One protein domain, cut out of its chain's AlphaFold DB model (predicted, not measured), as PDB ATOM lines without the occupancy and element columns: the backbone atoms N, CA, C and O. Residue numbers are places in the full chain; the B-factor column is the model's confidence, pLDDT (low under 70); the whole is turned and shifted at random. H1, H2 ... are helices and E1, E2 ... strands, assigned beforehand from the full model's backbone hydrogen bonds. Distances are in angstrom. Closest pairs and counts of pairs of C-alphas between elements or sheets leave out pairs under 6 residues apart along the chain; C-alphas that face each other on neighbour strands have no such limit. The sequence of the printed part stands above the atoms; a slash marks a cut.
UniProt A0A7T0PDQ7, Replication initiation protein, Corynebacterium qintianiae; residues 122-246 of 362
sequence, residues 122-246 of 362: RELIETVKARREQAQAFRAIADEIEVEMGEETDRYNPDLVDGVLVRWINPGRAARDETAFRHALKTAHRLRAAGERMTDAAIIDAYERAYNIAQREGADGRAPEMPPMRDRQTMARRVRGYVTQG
ATOM      1  N   ARG A 122      43.232  28.418  94.856       66.75
ATOM      2  CA  ARG A 122      42.840  28.242  93.445       66.75
ATOM      3  C   ARG A 122      42.301  26.841  93.193       66.75
ATOM      4  O   ARG A 122      41.222  26.711  92.629       66.75
ATOM      5  N   GLU A 123      42.993  25.834  93.712       74.12
ATOM      6  CA  GLU A 123      42.578  24.434  93.627       74.12
ATOM      7  C   GLU A 123      41.212  24.213  94.298       74.12
ATOM      8  O   GLU A 123      40.340  23.559  93.734       74.12
ATOM      9  N   LEU A 124      40.961  24.855  95.446       72.00
ATOM     10  CA  LEU A 124      39.635  24.863  96.081       72.00
ATOM     11  C   LEU A 124      38.550  25.458  95.162       72.00
ATOM     12  O   LEU A 124      37.428  24.961  95.120       72.00
ATOM     13  N   ILE A 125      38.848  26.536  94.434       68.19
ATOM     14  CA  ILE A 125      37.877  27.187  93.541       68.19
ATOM     15  C   ILE A 125      37.594  26.314  92.314       68.19
ATOM     16  O   ILE A 125      36.433  26.175  91.931       68.19
ATOM     17  N   GLU A 126      38.625  25.738  91.701       76.69
ATOM     18  CA  GLU A 126      38.495  24.879  90.518       76.69
ATOM     19  C   GLU A 126      37.769  23.578  90.844       76.69
ATOM     20  O   GLU A 126      36.821  23.221  90.154       76.69
ATOM     21  N   THR A 127      38.111  22.930  91.954       71.50
ATOM     22  CA  THR A 127      37.413  21.718  92.399       71.50
ATOM     23  C   THR A 127      35.959  21.990  92.774       71.50
ATOM     24  O   THR A 127      35.089  21.181  92.469       71.50
ATOM     25  N   VAL A 128      35.640  23.142  93.376       67.12
ATOM     26  CA  VAL A 128      34.246  23.529  93.655       67.12
ATOM     27  C   VAL A 128      33.476  23.863  92.375       67.12
ATOM     28  O   VAL A 128      32.293  23.535  92.290       67.12
ATOM     29  N   LYS A 129      34.118  24.475  91.370       72.44
ATOM     30  CA  LYS A 129      33.516  24.674  90.041       72.44
ATOM     31  C   LYS A 129      33.247  23.341  89.351       72.44
ATOM     32  O   LYS A 129      32.108  23.109  88.974       72.44
ATOM     33  N   ALA A 130      34.230  22.446  89.314       69.56
ATOM     34  CA  ALA A 130      34.083  21.109  88.749       69.56
ATOM     35  C   ALA A 130      32.981  20.310  89.463       69.56
ATOM     36  O   ALA A 130      32.144  19.704  88.811       69.56
ATOM     37  N   ARG A 131      32.894  20.376  90.802       68.44
ATOM     38  CA  ARG A 131      31.792  19.758  91.567       68.44
ATOM     39  C   ARG A 131      30.435  20.372  91.242       68.44
ATOM     40  O   ARG A 131      29.438  19.661  91.226       68.44
ATOM     41  N   ARG A 132      30.372  21.688  91.017       65.38
ATOM     42  CA  ARG A 132      29.136  22.371  90.618       65.38
ATOM     43  C   ARG A 132      28.715  21.970  89.210       65.38
ATOM     44  O   ARG A 132      27.537  21.716  89.014       65.38
ATOM     45  N   GLU A 133      29.651  21.907  88.275       68.12
ATOM     46  CA  GLU A 133      29.419  21.468  86.897       68.12
ATOM     47  C   GLU A 133      28.998  20.001  86.862       68.12
ATOM     48  O   GLU A 133      27.989  19.685  86.249       68.12
ATOM     49  N   GLN A 134      29.665  19.127  87.619       54.03
ATOM     50  CA  GLN A 134      29.246  17.738  87.807       54.03
ATOM     51  C   GLN A 134      27.849  17.656  88.419       54.03
ATOM     52  O   GLN A 134      27.011  16.941  87.897       54.03
ATOM     53  N   ALA A 135      27.548  18.406  89.484       55.09
ATOM     54  CA  ALA A 135      26.214  18.408  90.085       55.09
ATOM     55  C   ALA A 135      25.137  18.971  89.142       55.09
ATOM     56  O   ALA A 135      23.994  18.532  89.194       55.09
ATOM     57  N   GLN A 136      25.483  19.934  88.287       62.19
ATOM     58  CA  GLN A 136      24.597  20.464  87.251       62.19
ATOM     59  C   GLN A 136      24.405  19.469  86.105       62.19
ATOM     60  O   GLN A 136      23.287  19.344  85.632       62.19
ATOM     61  N   ALA A 137      25.444  18.731  85.714       49.66
ATOM     62  CA  ALA A 137      25.370  17.663  84.723       49.66
ATOM     63  C   ALA A 137      24.577  16.463  85.255       49.66
ATOM     64  O   ALA A 137      23.689  15.982  84.575       49.66
ATOM     65  N   PHE A 138      24.806  16.038  86.500       47.94
ATOM     66  CA  PHE A 138      23.985  15.026  87.171       47.94
ATOM     67  C   PHE A 138      22.538  15.474  87.312       47.94
ATOM     68  O   PHE A 138      21.644  14.658  87.157       47.94
ATOM     69  N   ARG A 139      22.300  16.757  87.597       51.56
ATOM     70  CA  ARG A 139      20.947  17.307  87.624       51.56
ATOM     71  C   ARG A 139      20.321  17.325  86.234       51.56
ATOM     72  O   ARG A 139      19.182  16.932  86.130       51.56
ATOM     73  N   ALA A 140      21.055  17.705  85.194       49.75
ATOM     74  CA  ALA A 140      20.566  17.666  83.819       49.75
ATOM     75  C   ALA A 140      20.277  16.231  83.354       49.75
ATOM     76  O   ALA A 140      19.251  16.011  82.739       49.75
ATOM     77  N   ILE A 141      21.119  15.261  83.722       41.66
ATOM     78  CA  ILE A 141      20.905  13.832  83.455       41.66
ATOM     79  C   ILE A 141      19.718  13.302  84.269       41.66
ATOM     80  O   ILE A 141      18.919  12.535  83.757       41.66
ATOM     81  N   ALA A 142      19.573  13.703  85.535       47.78
ATOM     82  CA  ALA A 142      18.421  13.330  86.352       47.78
ATOM     83  C   ALA A 142      17.124  13.956  85.820       47.78
ATOM     84  O   ALA A 142      16.117  13.265  85.772       47.78
ATOM     85  N   ASP A 143      17.174  15.214  85.376       48.69
ATOM     86  CA  ASP A 143      16.071  15.925  84.734       48.69
ATOM     87  C   ASP A 143      15.763  15.288  83.350       48.69
ATOM     88  O   ASP A 143      14.597  15.130  83.014       48.69
ATOM     89  N   GLU A 144      16.762  14.834  82.575       40.56
ATOM     90  CA  GLU A 144      16.590  14.068  81.319       40.56
ATOM     91  C   GLU A 144      15.973  12.686  81.562       40.56
ATOM     92  O   GLU A 144      15.048  12.306  80.852       40.56
ATOM     93  N   ILE A 145      16.407  11.961  82.597       43.50
ATOM     94  CA  ILE A 145      15.815  10.679  83.018       43.50
ATOM     95  C   ILE A 145      14.385  10.892  83.551       43.50
ATOM     96  O   ILE A 145      13.508  10.049  83.359       43.50
ATOM     97  N   GLU A 146      14.117  12.018  84.215       47.91
ATOM     98  CA  GLU A 146      12.788  12.404  84.707       47.91
ATOM     99  C   GLU A 146      11.855  12.821  83.549       47.91
ATOM    100  O   GLU A 146      10.658  12.527  83.598       47.91
ATOM    101  N   VAL A 147      12.401  13.396  82.469       44.03
ATOM    102  CA  VAL A 147      11.707  13.673  81.195       44.03
ATOM    103  C   VAL A 147      11.467  12.389  80.387       44.03
ATOM    104  O   VAL A 147      10.354  12.188  79.902       44.03
ATOM    105  N   GLU A 148      12.428  11.460  80.325       40.19
ATOM    106  CA  GLU A 148      12.241  10.109  79.764       40.19
ATOM    107  C   GLU A 148      11.186   9.294  80.537       40.19
ATOM    108  O   GLU A 148      10.580   8.381  79.987       40.19
ATOM    109  N   MET A 149      10.891   9.653  81.789       47.06
ATOM    110  CA  MET A 149       9.830   9.073  82.629       47.06
ATOM    111  C   MET A 149       8.455   9.780  82.503       47.06
ATOM    112  O   MET A 149       7.528   9.493  83.285       47.06
ATOM    113  N   GLY A 150       8.317  10.712  81.551       55.25
ATOM    114  CA  GLY A 150       7.116  11.513  81.295       55.25
ATOM    115  C   GLY A 150       5.907  10.730  80.758       55.25
ATOM    116  O   GLY A 150       6.014   9.584  80.325       55.25
ATOM    117  N   GLU A 151       4.722  11.356  80.797       54.19
ATOM    118  CA  GLU A 151       3.445  10.777  80.322       54.19
ATOM    119  C   GLU A 151       3.480  10.323  78.856       54.19
ATOM    120  O   GLU A 151       2.735   9.426  78.465       54.19
ATOM    121  N   GLU A 152       4.343  10.940  78.050       48.66
ATOM    122  CA  GLU A 152       4.513  10.622  76.636       48.66
ATOM    123  C   GLU A 152       5.235   9.280  76.450       48.66
ATOM    124  O   GLU A 152       4.744   8.436  75.708       48.66
ATOM    125  N   THR A 153       6.299   9.000  77.210       52.22
ATOM    126  CA  THR A 153       7.011   7.710  77.172       52.22
ATOM    127  C   THR A 153       6.174   6.566  77.744       52.22
ATOM    128  O   THR A 153       6.199   5.459  77.212       52.22
ATOM    129  N   ASP A 154       5.377   6.826  78.787       58.19
ATOM    130  CA  ASP A 154       4.446   5.832  79.337       58.19
ATOM    131  C   ASP A 154       3.340   5.463  78.337       58.19
ATOM    132  O   ASP A 154       2.897   4.319  78.288       58.19
ATOM    133  N   ARG A 155       2.907   6.405  77.494       57.91
ATOM    134  CA  ARG A 155       1.892   6.143  76.464       57.91
ATOM    135  C   ARG A 155       2.396   5.191  75.370       57.91
ATOM    136  O   ARG A 155       1.583   4.519  74.741       57.91
ATOM    137  N   TYR A 156       3.713   5.119  75.170       55.47
ATOM    138  CA  TYR A 156       4.361   4.266  74.170       55.47
ATOM    139  C   TYR A 156       5.092   3.054  74.758       55.47
ATOM    140  O   TYR A 156       5.681   2.288  73.998       55.47
ATOM    141  N   ASN A 157       5.061   2.851  76.080       61.53
ATOM    142  CA  ASN A 157       5.706   1.707  76.712       61.53
ATOM    143  C   ASN A 157       4.751   0.492  76.729       61.53
ATOM    144  O   ASN A 157       3.791   0.496  77.505       61.53
ATOM    145  N   PRO A 158       5.005  -0.555  75.916       63.16
ATOM    146  CA  PRO A 158       4.132  -1.725  75.830       63.16
ATOM    147  C   PRO A 158       4.151  -2.594  77.099       63.16
ATOM    148  O   PRO A 158       3.261  -3.421  77.274       63.16
ATOM    149  N   ASP A 159       5.123  -2.392  77.997       70.31
ATOM    150  CA  ASP A 159       5.304  -3.191  79.216       70.31
ATOM    151  C   ASP A 159       4.538  -2.623  80.430       70.31
ATOM    152  O   ASP A 159       4.591  -3.182  81.532       70.31
ATOM    153  N   LEU A 160       3.834  -1.494  80.269       75.75
ATOM    154  CA  LEU A 160       2.998  -0.916  81.322       75.75
ATOM    155  C   LEU A 160       1.631  -1.596  81.374       75.75
ATOM    156  O   LEU A 160       0.853  -1.545  80.425       75.75
ATOM    157  N   VAL A 161       1.288  -2.133  82.541       78.06
ATOM    158  CA  VAL A 161      -0.051  -2.656  82.828       78.06
ATOM    159  C   VAL A 161      -0.823  -1.603  83.614       78.06
ATOM    160  O   VAL A 161      -0.400  -1.216  84.703       78.06
ATOM    161  N   ASP A 162      -1.932  -1.102  83.065       79.12
ATOM    162  CA  ASP A 162      -2.753  -0.033  83.662       79.12
ATOM    163  C   ASP A 162      -1.929   1.201  84.117       79.12
ATOM    164  O   ASP A 162      -2.223   1.843  85.130       79.12
ATOM    165  N   GLY A 163      -0.855   1.527  83.382       74.81
ATOM    166  CA  GLY A 163       0.060   2.635  83.698       74.81
ATOM    167  C   GLY A 163       1.103   2.334  84.787       74.81
ATOM    168  O   GLY A 163       1.779   3.248  85.268       74.81
ATOM    169  N   VAL A 164       1.258   1.067  85.185       79.75
ATOM    170  CA  VAL A 164       2.240   0.593  86.170       79.75
ATOM    171  C   VAL A 164       3.204  -0.402  85.527       79.75
ATOM    172  O   VAL A 164       2.794  -1.374  84.900       79.75
ATOM    173  N   LEU A 165       4.508  -0.194  85.729       79.25
ATOM    174  CA  LEU A 165       5.536  -1.125  85.264       79.25
ATOM    175  C   LEU A 165       5.682  -2.264  86.274       79.25
ATOM    176  O   LEU A 165       6.373  -2.111  87.285       79.25
ATOM    177  N   VAL A 166       5.023  -3.392  86.008       77.94
ATOM    178  CA  VAL A 166       5.076  -4.566  86.885       77.94
ATOM    179  C   VAL A 166       6.459  -5.199  86.805       77.94
ATOM    180  O   VAL A 166       6.917  -5.618  85.744       77.94
ATOM    181  N   ARG A 167       7.146  -5.268  87.948       73.94
ATOM    182  CA  ARG A 167       8.453  -5.919  88.045       73.94
ATOM    183  C   ARG A 167       8.292  -7.377  88.424       73.94
ATOM    184  O   ARG A 167       7.504  -7.708  89.306       73.94
ATOM    185  N   TRP A 168       9.097  -8.228  87.809       73.44
ATOM    186  CA  TRP A 168       9.054  -9.673  87.998       73.44
ATOM    187  C   TRP A 168      10.281 -10.138  88.783       73.44
ATOM    188  O   TRP A 168      11.398  -9.723  88.490       73.44
ATOM    189  N   ILE A 169      10.065 -10.983  89.793       62.84
ATOM    190  CA  ILE A 169      11.132 -11.712  90.497       62.84
ATOM    191  C   ILE A 169      11.565 -12.890  89.619       62.84
ATOM    192  O   ILE A 169      12.747 -13.076  89.372       62.84
ATOM    193  N   ASN A 170      10.578 -13.648  89.134       66.75
ATOM    194  CA  ASN A 170      10.694 -14.753  88.185       66.75
ATOM    195  C   ASN A 170       9.507 -14.663  87.203       66.75
ATOM    196  O   ASN A 170       8.518 -13.999  87.534       66.75
ATOM    197  N   PRO A 171       9.545 -15.336  86.037       73.50
ATOM    198  CA  PRO A 171       8.391 -15.409  85.139       73.50
ATOM    199  C   PRO A 171       7.125 -15.853  85.893       73.50
ATOM    200  O   PRO A 171       7.151 -16.863  86.592       73.50
ATOM    201  N   GLY A 172       6.044 -15.070  85.812       74.75
ATOM    202  CA  GLY A 172       4.781 -15.333  86.525       74.75
ATOM    203  C   GLY A 172       4.723 -14.861  87.987       74.75
ATOM    204  O   GLY A 172       3.639 -14.829  88.570       74.75
ATOM    205  N   ARG A 173       5.842 -14.410  88.579       76.75
ATOM    206  CA  ARG A 173       5.909 -13.928  89.970       76.75
ATOM    207  C   ARG A 173       6.334 -12.464  90.066       76.75
ATOM    208  O   ARG A 173       7.509 -12.139  89.898       76.75
ATOM    209  N   ALA A 174       5.403 -11.586  90.434       70.19
ATOM    210  CA  ALA A 174       5.665 -10.153  90.554       70.19
ATOM    211  C   ALA A 174       6.307  -9.750  91.898       70.19
ATOM    212  O   ALA A 174       5.952 -10.244  92.979       70.19
ATOM    213  N   ALA A 175       7.212  -8.775  91.836       71.00
ATOM    214  CA  ALA A 175       7.778  -8.042  92.962       71.00
ATOM    215  C   ALA A 175       6.797  -6.938  93.407       71.00
ATOM    216  O   ALA A 175       6.955  -5.768  93.055       71.00
ATOM    217  N   ARG A 176       5.748  -7.324  94.147       74.69
ATOM    218  CA  ARG A 176       4.603  -6.458  94.512       74.69
ATOM    219  C   ARG A 176       5.022  -5.171  95.223       74.69
ATOM    220  O   ARG A 176       4.697  -4.084  94.760       74.69
ATOM    221  N   ASP A 177       5.794  -5.295  96.300       71.44
ATOM    222  CA  ASP A 177       6.205  -4.150  97.119       71.44
ATOM    223  C   ASP A 177       7.167  -3.213  96.389       71.44
ATOM    224  O   ASP A 177       7.065  -1.995  96.514       71.44
ATOM    225  N   GLU A 178       8.076  -3.769  95.589       68.50
ATOM    226  CA  GLU A 178       9.034  -2.993  94.804       68.50
ATOM    227  C   GLU A 178       8.341  -2.241  93.660       68.50
ATOM    228  O   GLU A 178       8.628  -1.066  93.420       68.50
ATOM    229  N   THR A 179       7.385  -2.895  92.994       71.75
ATOM    230  CA  THR A 179       6.527  -2.284  91.969       71.75
ATOM    231  C   THR A 179       5.719  -1.134  92.568       71.75
ATOM    232  O   THR A 179       5.755  -0.012  92.059       71.75
ATOM    233  N   ALA A 180       5.058  -1.388  93.699       77.00
ATOM    234  CA  ALA A 180       4.250  -0.411  94.414       77.00
ATOM    235  C   ALA A 180       5.070   0.796  94.889       77.00
ATOM    236  O   ALA A 180       4.679   1.947  94.688       77.00
ATOM    237  N   PHE A 181       6.247   0.547  95.462       75.50
ATOM    238  CA  PHE A 181       7.133   1.593  95.961       75.50
ATOM    239  C   PHE A 181       7.712   2.463  94.839       75.50
ATOM    240  O   PHE A 181       7.712   3.691  94.952       75.50
ATOM    241  N   ARG A 182       8.162   1.862  93.729       74.75
ATOM    242  CA  ARG A 182       8.674   2.631  92.581       74.75
ATOM    243  C   ARG A 182       7.592   3.467  91.917       74.75
ATOM    244  O   ARG A 182       7.859   4.608  91.548       74.75
ATOM    245  N   HIS A 183       6.380   2.933  91.790       82.38
ATOM    246  CA  HIS A 183       5.265   3.701  91.251       82.38
ATOM    247  C   HIS A 183       4.900   4.876  92.170       82.38
ATOM    248  O   HIS A 183       4.737   5.997  91.697       82.38
ATOM    249  N   ALA A 184       4.879   4.664  93.488       84.75
ATOM    250  CA  ALA A 184       4.666   5.736  94.459       84.75
ATOM    251  C   ALA A 184       5.750   6.830  94.382       84.75
ATOM    252  O   ALA A 184       5.426   8.017  94.425       84.75
ATOM    253  N   LEU A 185       7.025   6.453  94.205       81.44
ATOM    254  CA  LEU A 185       8.125   7.396  93.962       81.44
ATOM    255  C   LEU A 185       7.928   8.190  92.669       81.44
ATOM    256  O   LEU A 185       8.028   9.415  92.691       81.44
ATOM    257  N   LYS A 186       7.603   7.513  91.563       82.88
ATOM    258  CA  LYS A 186       7.334   8.150  90.267       82.88
ATOM    259  C   LYS A 186       6.210   9.182  90.379       82.88
ATOM    260  O   LYS A 186       6.368  10.320  89.946       82.88
ATOM    261  N   THR A 187       5.104   8.819  91.024       86.06
ATOM    262  CA  THR A 187       3.970   9.723  91.256       86.06
ATOM    263  C   THR A 187       4.354  10.901  92.150       86.06
ATOM    264  O   THR A 187       3.972  12.035  91.879       86.06
ATOM    265  N   ALA A 188       5.163  10.680  93.183       83.50
ATOM    266  CA  ALA A 188       5.632  11.750  94.055       83.50
ATOM    267  C   ALA A 188       6.566  12.749  93.340       83.50
ATOM    268  O   ALA A 188       6.456  13.956  93.566       83.50
ATOM    269  N   HIS A 189       7.443  12.270  92.454       79.75
ATOM    270  CA  HIS A 189       8.251  13.114  91.566       79.75
ATOM    271  C   HIS A 189       7.373  13.964  90.637       79.75
ATOM    272  O   HIS A 189       7.549  15.180  90.573       79.75
ATOM    273  N   ARG A 190       6.338  13.364  90.032       81.81
ATOM    274  CA  ARG A 190       5.353  14.083  89.203       81.81
ATOM    275  C   ARG A 190       4.627  15.183  89.965       81.81
ATOM    276  O   ARG A 190       4.585  16.314  89.496       81.81
ATOM    277  N   LEU A 191       4.122  14.880  91.163       84.94
ATOM    278  CA  LEU A 191       3.466  15.875  92.017       84.94
ATOM    279  C   LEU A 191       4.402  17.051  92.320       84.94
ATOM    280  O   LEU A 191       3.975  18.201  92.316       84.94
ATOM    281  N   ARG A 192       5.697  16.784  92.534       81.12
ATOM    282  CA  ARG A 192       6.691  17.843  92.740       81.12
ATOM    283  C   ARG A 192       6.912  18.680  91.478       81.12
ATOM    284  O   ARG A 192       6.964  19.903  91.589       81.12
ATOM    285  N   ALA A 193       7.061  18.044  90.318       75.44
ATOM    286  CA  ALA A 193       7.274  18.723  89.041       75.44
ATOM    287  C   ALA A 193       6.074  19.606  88.657       75.44
ATOM    288  O   ALA A 193       6.259  20.740  88.223       75.44
ATOM    289  N   ALA A 194       4.852  19.130  88.917       79.06
ATOM    290  CA  ALA A 194       3.608  19.877  88.730       79.06
ATOM    291  C   ALA A 194       3.394  21.004  89.765       79.06
ATOM    292  O   ALA A 194       2.459  21.790  89.643       79.06
ATOM    293  N   GLY A 195       4.243  21.098  90.797       79.94
ATOM    294  CA  GLY A 195       4.093  22.067  91.885       79.94
ATOM    295  C   GLY A 195       2.950  21.747  92.859       79.94
ATOM    296  O   GLY A 195       2.590  22.588  93.684       79.94
ATOM    297  N   GLU A 196       2.387  20.541  92.796       84.81
ATOM    298  CA  GLU A 196       1.290  20.102  93.648       84.81
ATOM    299  C   GLU A 196       1.765  19.645  95.034       84.81
ATOM    300  O   GLU A 196       2.910  19.235  95.268       84.81
ATOM    301  N   ARG A 197       0.851  19.688  96.009       84.44
ATOM    302  CA  ARG A 197       1.155  19.243  97.368       84.44
ATOM    303  C   ARG A 197       1.217  17.718  97.422       84.44
ATOM    304  O   ARG A 197       0.204  17.033  97.368       84.44
ATOM    305  N   MET A 198       2.409  17.195  97.675       87.31
ATOM    306  CA  MET A 198       2.649  15.766  97.863       87.31
ATOM    307  C   MET A 198       2.118  15.268  99.224       87.31
ATOM    308  O   MET A 198       2.862  15.211 100.206       87.31
ATOM    309  N   THR A 199       0.823  14.959  99.319       91.56
ATOM    310  CA  THR A 199       0.155  14.486 100.551       91.56
ATOM    311  C   THR A 199       0.460  13.011 100.853       91.56
ATOM    312  O   THR A 199       0.866  12.273  99.963       91.56
ATOM    313  N   ASP A 200       0.316  12.570 102.115       88.06
ATOM    314  CA  ASP A 200       0.515  11.146 102.468       88.06
ATOM    315  C   ASP A 200      -0.510  10.279 101.708       88.06
ATOM    316  O   ASP A 200      -0.139   9.246 101.166       88.06
ATOM    317  N   ALA A 201      -1.761  10.744 101.597       93.00
ATOM    318  CA  ALA A 201      -2.841  10.041 100.904       93.00
ATOM    319  C   ALA A 201      -2.528   9.785  99.422       93.00
ATOM    320  O   ALA A 201      -2.563   8.641  98.996       93.00
ATOM    321  N   ALA A 202      -2.100  10.803  98.667       91.56
ATOM    322  CA  ALA A 202      -1.797  10.638  97.241       91.56
ATOM    323  C   ALA A 202      -0.668   9.619  96.977       91.56
ATOM    324  O   ALA A 202      -0.700   8.885  95.992       91.56
ATOM    325  N   ILE A 203       0.328   9.550  97.869       91.44
ATOM    326  CA  ILE A 203       1.417   8.569  97.765       91.44
ATOM    327  C   ILE A 203       0.927   7.162  98.139       91.44
ATOM    328  O   ILE A 203       1.309   6.186  97.493       91.44
ATOM    329  N   ILE A 204       0.096   7.050  99.180       92.56
ATOM    330  CA  ILE A 204      -0.492   5.778  99.616       92.56
ATOM    331  C   ILE A 204      -1.406   5.213  98.525       92.56
ATOM    332  O   ILE A 204      -1.260   4.047  98.173       92.56
ATOM    333  N   ASP A 205      -2.260   6.040  97.926       94.75
ATOM    334  CA  ASP A 205      -3.167   5.636  96.848       94.75
ATOM    335  C   ASP A 205      -2.391   5.124  95.627       94.75
ATOM    336  O   ASP A 205      -2.741   4.098  95.038       94.75
ATOM    337  N   ALA A 206      -1.293   5.800  95.263       92.00
ATOM    338  CA  ALA A 206      -0.407   5.351  94.192       92.00
ATOM    339  C   ALA A 206       0.240   3.994  94.519       92.00
ATOM    340  O   ALA A 206       0.272   3.097  93.674       92.00
ATOM    341  N   TYR A 207       0.723   3.824  95.750       90.31
ATOM    342  CA  TYR A 207       1.303   2.565  96.210       90.31
ATOM    343  C   TYR A 207       0.280   1.420  96.164       90.31
ATOM    344  O   TYR A 207       0.560   0.367  95.598       90.31
ATOM    345  N   GLU A 208      -0.919   1.623  96.710       92.25
ATOM    346  CA  GLU A 208      -1.971   0.603  96.755       92.25
ATOM    347  C   GLU A 208      -2.440   0.199  95.360       92.25
ATOM    348  O   GLU A 208      -2.588  -0.993  95.081       92.25
ATOM    349  N   ARG A 209      -2.610   1.174  94.459       93.25
ATOM    350  CA  ARG A 209      -2.958   0.917  93.060       93.25
ATOM    351  C   ARG A 209      -1.935  -0.010  92.405       93.25
ATOM    352  O   ARG A 209      -2.306  -1.046  91.858       93.25
ATOM    353  N   ALA A 210      -0.653   0.333  92.500       87.12
ATOM    354  CA  ALA A 210       0.414  -0.446  91.883       87.12
ATOM    355  C   ALA A 210       0.628  -1.814  92.549       87.12
ATOM    356  O   ALA A 210       0.911  -2.789  91.851       87.12
ATOM    357  N   TYR A 211       0.431  -1.922  93.865       87.12
ATOM    358  CA  TYR A 211       0.453  -3.208  94.564       87.12
ATOM    359  C   TYR A 211      -0.656  -4.134  94.056       87.12
ATOM    360  O   TYR A 211      -0.400  -5.299  93.761       87.12
ATOM    361  N   ASN A 212      -1.883  -3.619  93.930       91.94
ATOM    362  CA  ASN A 212      -3.031  -4.406  93.484       91.94
ATOM    363  C   ASN A 212      -2.886  -4.855  92.026       91.94
ATOM    364  O   ASN A 212      -3.225  -5.995  91.713       91.94
ATOM    365  N   ILE A 213      -2.323  -4.010  91.157       90.38
ATOM    366  CA  ILE A 213      -1.993  -4.390  89.776       90.38
ATOM    367  C   ILE A 213      -0.938  -5.505  89.780       90.38
ATOM    368  O   ILE A 213      -1.163  -6.560  89.200       90.38
ATOM    369  N   ALA A 214       0.163  -5.351  90.521       81.12
ATOM    370  CA  ALA A 214       1.189  -6.393  90.613       81.12
ATOM    371  C   ALA A 214       0.661  -7.710  91.217       81.12
ATOM    372  O   ALA A 214       1.088  -8.794  90.820       81.12
ATOM    373  N   GLN A 215      -0.271  -7.632  92.170       84.50
ATOM    374  CA  GLN A 215      -0.962  -8.791  92.729       84.50
ATOM    375  C   GLN A 215      -1.849  -9.470  91.683       84.50
ATOM    376  O   GLN A 215      -1.855 -10.692  91.611       84.50
ATOM    377  N   ARG A 216      -2.591  -8.709  90.876       90.75
ATOM    378  CA  ARG A 216      -3.468  -9.257  89.835       90.75
ATOM    379  C   ARG A 216      -2.671  -9.973  88.745       90.75
ATOM    380  O   ARG A 216      -3.040 -11.075  88.362       90.75
ATOM    381  N   GLU A 217      -1.572  -9.369  88.300       87.44
ATOM    382  CA  GLU A 217      -0.771  -9.888  87.184       87.44
ATOM    383  C   GLU A 217       0.197 -11.009  87.597       87.44
ATOM    384  O   GLU A 217       0.463 -11.919  86.817       87.44
ATOM    385  N   GLY A 218       0.742 -10.968  88.819       83.06
ATOM    386  CA  GLY A 218       1.828 -11.862  89.242       83.06
ATOM    387  C   GLY A 218       1.731 -12.344  90.688       83.06
ATOM    388  O   GLY A 218       2.750 -12.406  91.395       83.06
ATOM    389  N   ALA A 219       0.515 -12.671  91.148       77.81
ATOM    390  CA  ALA A 219       0.267 -13.253  92.471       77.81
ATOM    391  C   ALA A 219       1.096 -14.518  92.718       77.81
ATOM    392  O   ALA A 219       1.631 -14.675  93.818       77.81
ATOM    393  N   ASP A 220       1.216 -15.397  91.715       82.31
ATOM    394  CA  ASP A 220       1.872 -16.708  91.845       82.31
ATOM    395  C   ASP A 220       1.279 -17.519  93.020       82.31
ATOM    396  O   ASP A 220       1.976 -17.962  93.929       82.31
ATOM    397  N   GLY A 221      -0.059 -17.564  93.099       75.88
ATOM    398  CA  GLY A 221      -0.802 -18.237  94.175       75.88
ATOM    399  C   GLY A 221      -0.699 -17.593  95.569       75.88
ATOM    400  O   GLY A 221      -1.306 -18.095  96.515       75.88
ATOM    401  N   ARG A 222       0.035 -16.482  95.734       71.50
ATOM    402  CA  ARG A 222       0.188 -15.804  97.032       71.50
ATOM    403  C   ARG A 222      -1.041 -14.979  97.386       71.50
ATOM    404  O   ARG A 222      -1.515 -14.174  96.581       71.50
ATOM    405  N   ALA A 223      -1.475 -15.087  98.639       76.12
ATOM    406  CA  ALA A 223      -2.453 -14.174  99.214       76.12
ATOM    407  C   ALA A 223      -1.935 -12.718  99.188       76.12
ATOM    408  O   ALA A 223      -0.717 -12.493  99.255       76.12
ATOM    409  N   PRO A 224      -2.833 -11.722  99.082       74.75
ATOM    410  CA  PRO A 224      -2.457 -10.323  99.207       74.75
ATOM    411  C   PRO A 224      -1.924 -10.061 100.619       74.75
ATOM    412  O   PRO A 224      -2.587 -10.332 101.615       74.75
ATOM    413  N   GLU A 225      -0.716  -9.518 100.693       76.88
ATOM    414  CA  GLU A 225      -0.006  -9.216 101.936       76.88
ATOM    415  C   GLU A 225       0.280  -7.714 101.965       76.88
ATOM    416  O   GLU A 225       1.419  -7.261 101.859       76.88
ATOM    417  N   MET A 226      -0.794  -6.921 101.954       76.81
ATOM    418  CA  MET A 226      -0.677  -5.467 101.950       76.81
ATOM    419  C   MET A 226      -0.189  -5.002 103.327       76.81
ATOM    420  O   MET A 226      -0.791  -5.382 104.338       76.81
ATOM    421  N   PRO A 227       0.823  -4.121 103.403       73.75
ATOM    422  CA  PRO A 227       1.251  -3.568 104.677       73.75
ATOM    423  C   PRO A 227       0.100  -2.867 105.429       73.75
ATOM    424  O   PRO A 227      -0.777  -2.245 104.810       73.75
ATOM    425  N   PRO A 228       0.080  -2.901 106.772       78.50
ATOM    426  CA  PRO A 228      -0.925  -2.190 107.558       78.50
ATOM    427  C   PRO A 228      -0.841  -0.672 107.325       78.50
ATOM    428  O   PRO A 228       0.203  -0.133 106.957       78.50
ATOM    429  N   MET A 229      -1.943   0.050 107.565       82.25
ATOM    430  CA  MET A 229      -2.049   1.489 107.259       82.25
ATOM    431  C   MET A 229      -0.930   2.329 107.901       82.25
ATOM    432  O   MET A 229      -0.390   3.246 107.286       82.25
ATOM    433  N   ARG A 230      -0.519   1.980 109.125       73.62
ATOM    434  CA  ARG A 230       0.591   2.641 109.829       73.62
ATOM    435  C   ARG A 230       1.915   2.561 109.055       73.62
ATOM    436  O   ARG A 230       2.670   3.537 109.008       73.62
ATOM    437  N   ASP A 231       2.192   1.419 108.439       71.56
ATOM    438  CA  ASP A 231       3.424   1.196 107.684       71.56
ATOM    439  C   ASP A 231       3.368   1.918 106.333       71.56
ATOM    440  O   ASP A 231       4.354   2.541 105.938       71.56
ATOM    441  N   ARG A 232       2.191   1.956 105.689       81.06
ATOM    442  CA  ARG A 232       1.935   2.751 104.472       81.06
ATOM    443  C   ARG A 232       2.120   4.254 104.700       81.06
ATOM    444  O   ARG A 232       2.803   4.907 103.917       81.06
ATOM    445  N   GLN A 233       1.618   4.798 105.810       83.12
ATOM    446  CA  GLN A 233       1.865   6.196 106.197       83.12
ATOM    447  C   GLN A 233       3.356   6.487 106.399       83.12
ATOM    448  O   GLN A 233       3.860   7.538 106.002       83.12
ATOM    449  N   THR A 234       4.087   5.546 106.997       74.44
ATOM    450  CA  THR A 234       5.534   5.688 107.188       74.44
ATOM    451  C   THR A 234       6.270   5.643 105.847       74.44
ATOM    452  O   THR A 234       7.132   6.483 105.597       74.44
ATOM    453  N   MET A 235       5.898   4.721 104.959       83.25
ATOM    454  CA  MET A 235       6.412   4.634 103.589       83.25
ATOM    455  C   MET A 235       6.164   5.934 102.810       83.25
ATOM    456  O   MET A 235       7.104   6.474 102.231       83.25
ATOM    457  N   ALA A 236       4.962   6.507 102.883       83.62
ATOM    458  CA  ALA A 236       4.624   7.752 102.193       83.62
ATOM    459  C   ALA A 236       5.501   8.936 102.633       83.62
ATOM    460  O   ALA A 236       6.004   9.705 101.810       83.62
ATOM    461  N   ARG A 237       5.774   9.043 103.937       80.62
ATOM    462  CA  ARG A 237       6.703  10.049 104.472       80.62
ATOM    463  C   ARG A 237       8.130   9.847 103.963       80.62
ATOM    464  O   ARG A 237       8.813  10.838 103.712       80.62
ATOM    465  N   ARG A 238       8.572   8.596 103.775       72.44
ATOM    466  CA  ARG A 238       9.893   8.284 103.198       72.44
ATOM    467  C   ARG A 238       9.981   8.662 101.735       72.44
ATOM    468  O   ARG A 238      10.933   9.331 101.363       72.44
ATOM    469  N   VAL A 239       8.978   8.302 100.941       74.88
ATOM    470  CA  VAL A 239       8.868   8.698  99.531       74.88
ATOM    471  C   VAL A 239       8.981  10.218  99.405       74.88
ATOM    472  O   VAL A 239       9.819  10.713  98.655       74.88
ATOM    473  N   ARG A 240       8.252  10.975 100.236       80.88
ATOM    474  CA  ARG A 240       8.400  12.437 100.299       80.88
ATOM    475  C   ARG A 240       9.812  12.872 100.686       80.88
ATOM    476  O   ARG A 240      10.337  13.821 100.105       80.88
ATOM    477  N   GLY A 241      10.427  12.204 101.658       66.94
ATOM    478  CA  GLY A 241      11.818  12.429 102.052       66.94
ATOM    479  C   GLY A 241      12.795  12.271 100.883       66.94
ATOM    480  O   GLY A 241      13.561  13.195 100.623       66.94
ATOM    481  N   TYR A 242      12.716  11.166 100.136       66.12
ATOM    482  CA  TYR A 242      13.576  10.900  98.977       66.12
ATOM    483  C   TYR A 242      13.433  11.975  97.904       66.12
ATOM    484  O   TYR A 242      14.430  12.553  97.468       66.12
ATOM    485  N   VAL A 243      12.192  12.317  97.558       71.38
ATOM    486  CA  VAL A 243      11.908  13.339  96.549       71.38
ATOM    487  C   VAL A 243      12.417  14.705  97.016       71.38
ATOM    488  O   VAL A 243      13.150  15.377  96.299       71.38
ATOM    489  N   THR A 244      12.100  15.136  98.238       67.19
ATOM    490  CA  THR A 244      12.452  16.488  98.719       67.19
ATOM    491  C   THR A 244      13.941  16.679  99.010       67.19
ATOM    492  O   THR A 244      14.473  17.747  98.704       67.19
ATOM    493  N   GLN A 245      14.617  15.671  99.568       56.81
ATOM    494  CA  GLN A 245      16.022  15.757  99.983       56.81
ATOM    495  C   GLN A 245      17.016  15.392  98.872       56.81
ATOM    496  O   GLN A 245      18.215  15.589  99.063       56.81
ATOM    497  N   GLY A 246      16.551  14.898  97.717       48.53
ATOM    498  CA  GLY A 246      17.404  14.622  96.556       48.53
ATOM    499  C   GLY A 246      18.454  13.534  96.795       48.53
ATOM    500  O   GLY A 246      19.483  13.521  96.126       48.53
TER     501      GLY A 246
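AT A GLANCE: This is residues 122 to 246 of the 362 residues of the protein "Replication initiation protein" of Corynebacterium qintianiae (UniProt A0A7T0PDQ7). One long helix, H1, sticks out as an arm with residues 122 to 138 and 140 to 145, while H3, H4 and H5 make the body. H3 and H4 form a steeply crossed hairpin, H5 crosses both, and the short H2 and a small strand turn at E1 lie along the chain between the arm and the hairpin. The printed part has 125 residues with five named helices and one named strand, in the order H1, H2, E1, H3, H4, H5, and is mostly helix. It is loose, with a radius of gyration of the C-alphas of 17.7 A, and elongated, spanning 64 by 33 by 26 A.

HOW THE PARTS SIT: H1, residues 122 to 148, touches no helix and meets H2, residues 151 to 156, only through their tight link. H1 is only just apart from H3, residues 176 to 193, with closest C-alphas 8.3 A apart. H3 and H4, residues 200 to 218, touch as a helical hairpin, opposite ways at a steep tilt of 39 degrees; their closest C-alphas, Ala 180 and Tyr 207, are 4.6 A apart. H5, residues 229 to 245, touches H3 at a steep tilt of 47 degrees, the same way, with C-alphas 185 and 239 closest at 5.8 A. With residues 200 to 204 alone, H4 touches H5, only just about perpendicular at 71 degrees; C-alphas 200 and 236 are closest at 5.3 A. E1, residues 168 to 170, pairs with no named strand and is near H3. Every O i to N i+4 pair is within hydrogen-bond range in H1, H3, H4 and H5; in H2 1 of 2 is.

IN THESE COORDINATES: H1 begins at C-alpha 122, (42.840, 28.242, 93.445), and is 38.1 A long. H3 is 25.9 A, H4 26.6 A and H5 24.1 A long, H5 ending at C-alpha 245, (16.022, 15.757, 99.983).

THE WHOLE: The C-alphas farthest apart, Arg 122 and Gly 221, are 63.8 A apart. The printed part has no cut, and the link from H2 to E1 is long. Residues 130 to 158 are among those with pLDDT under 70.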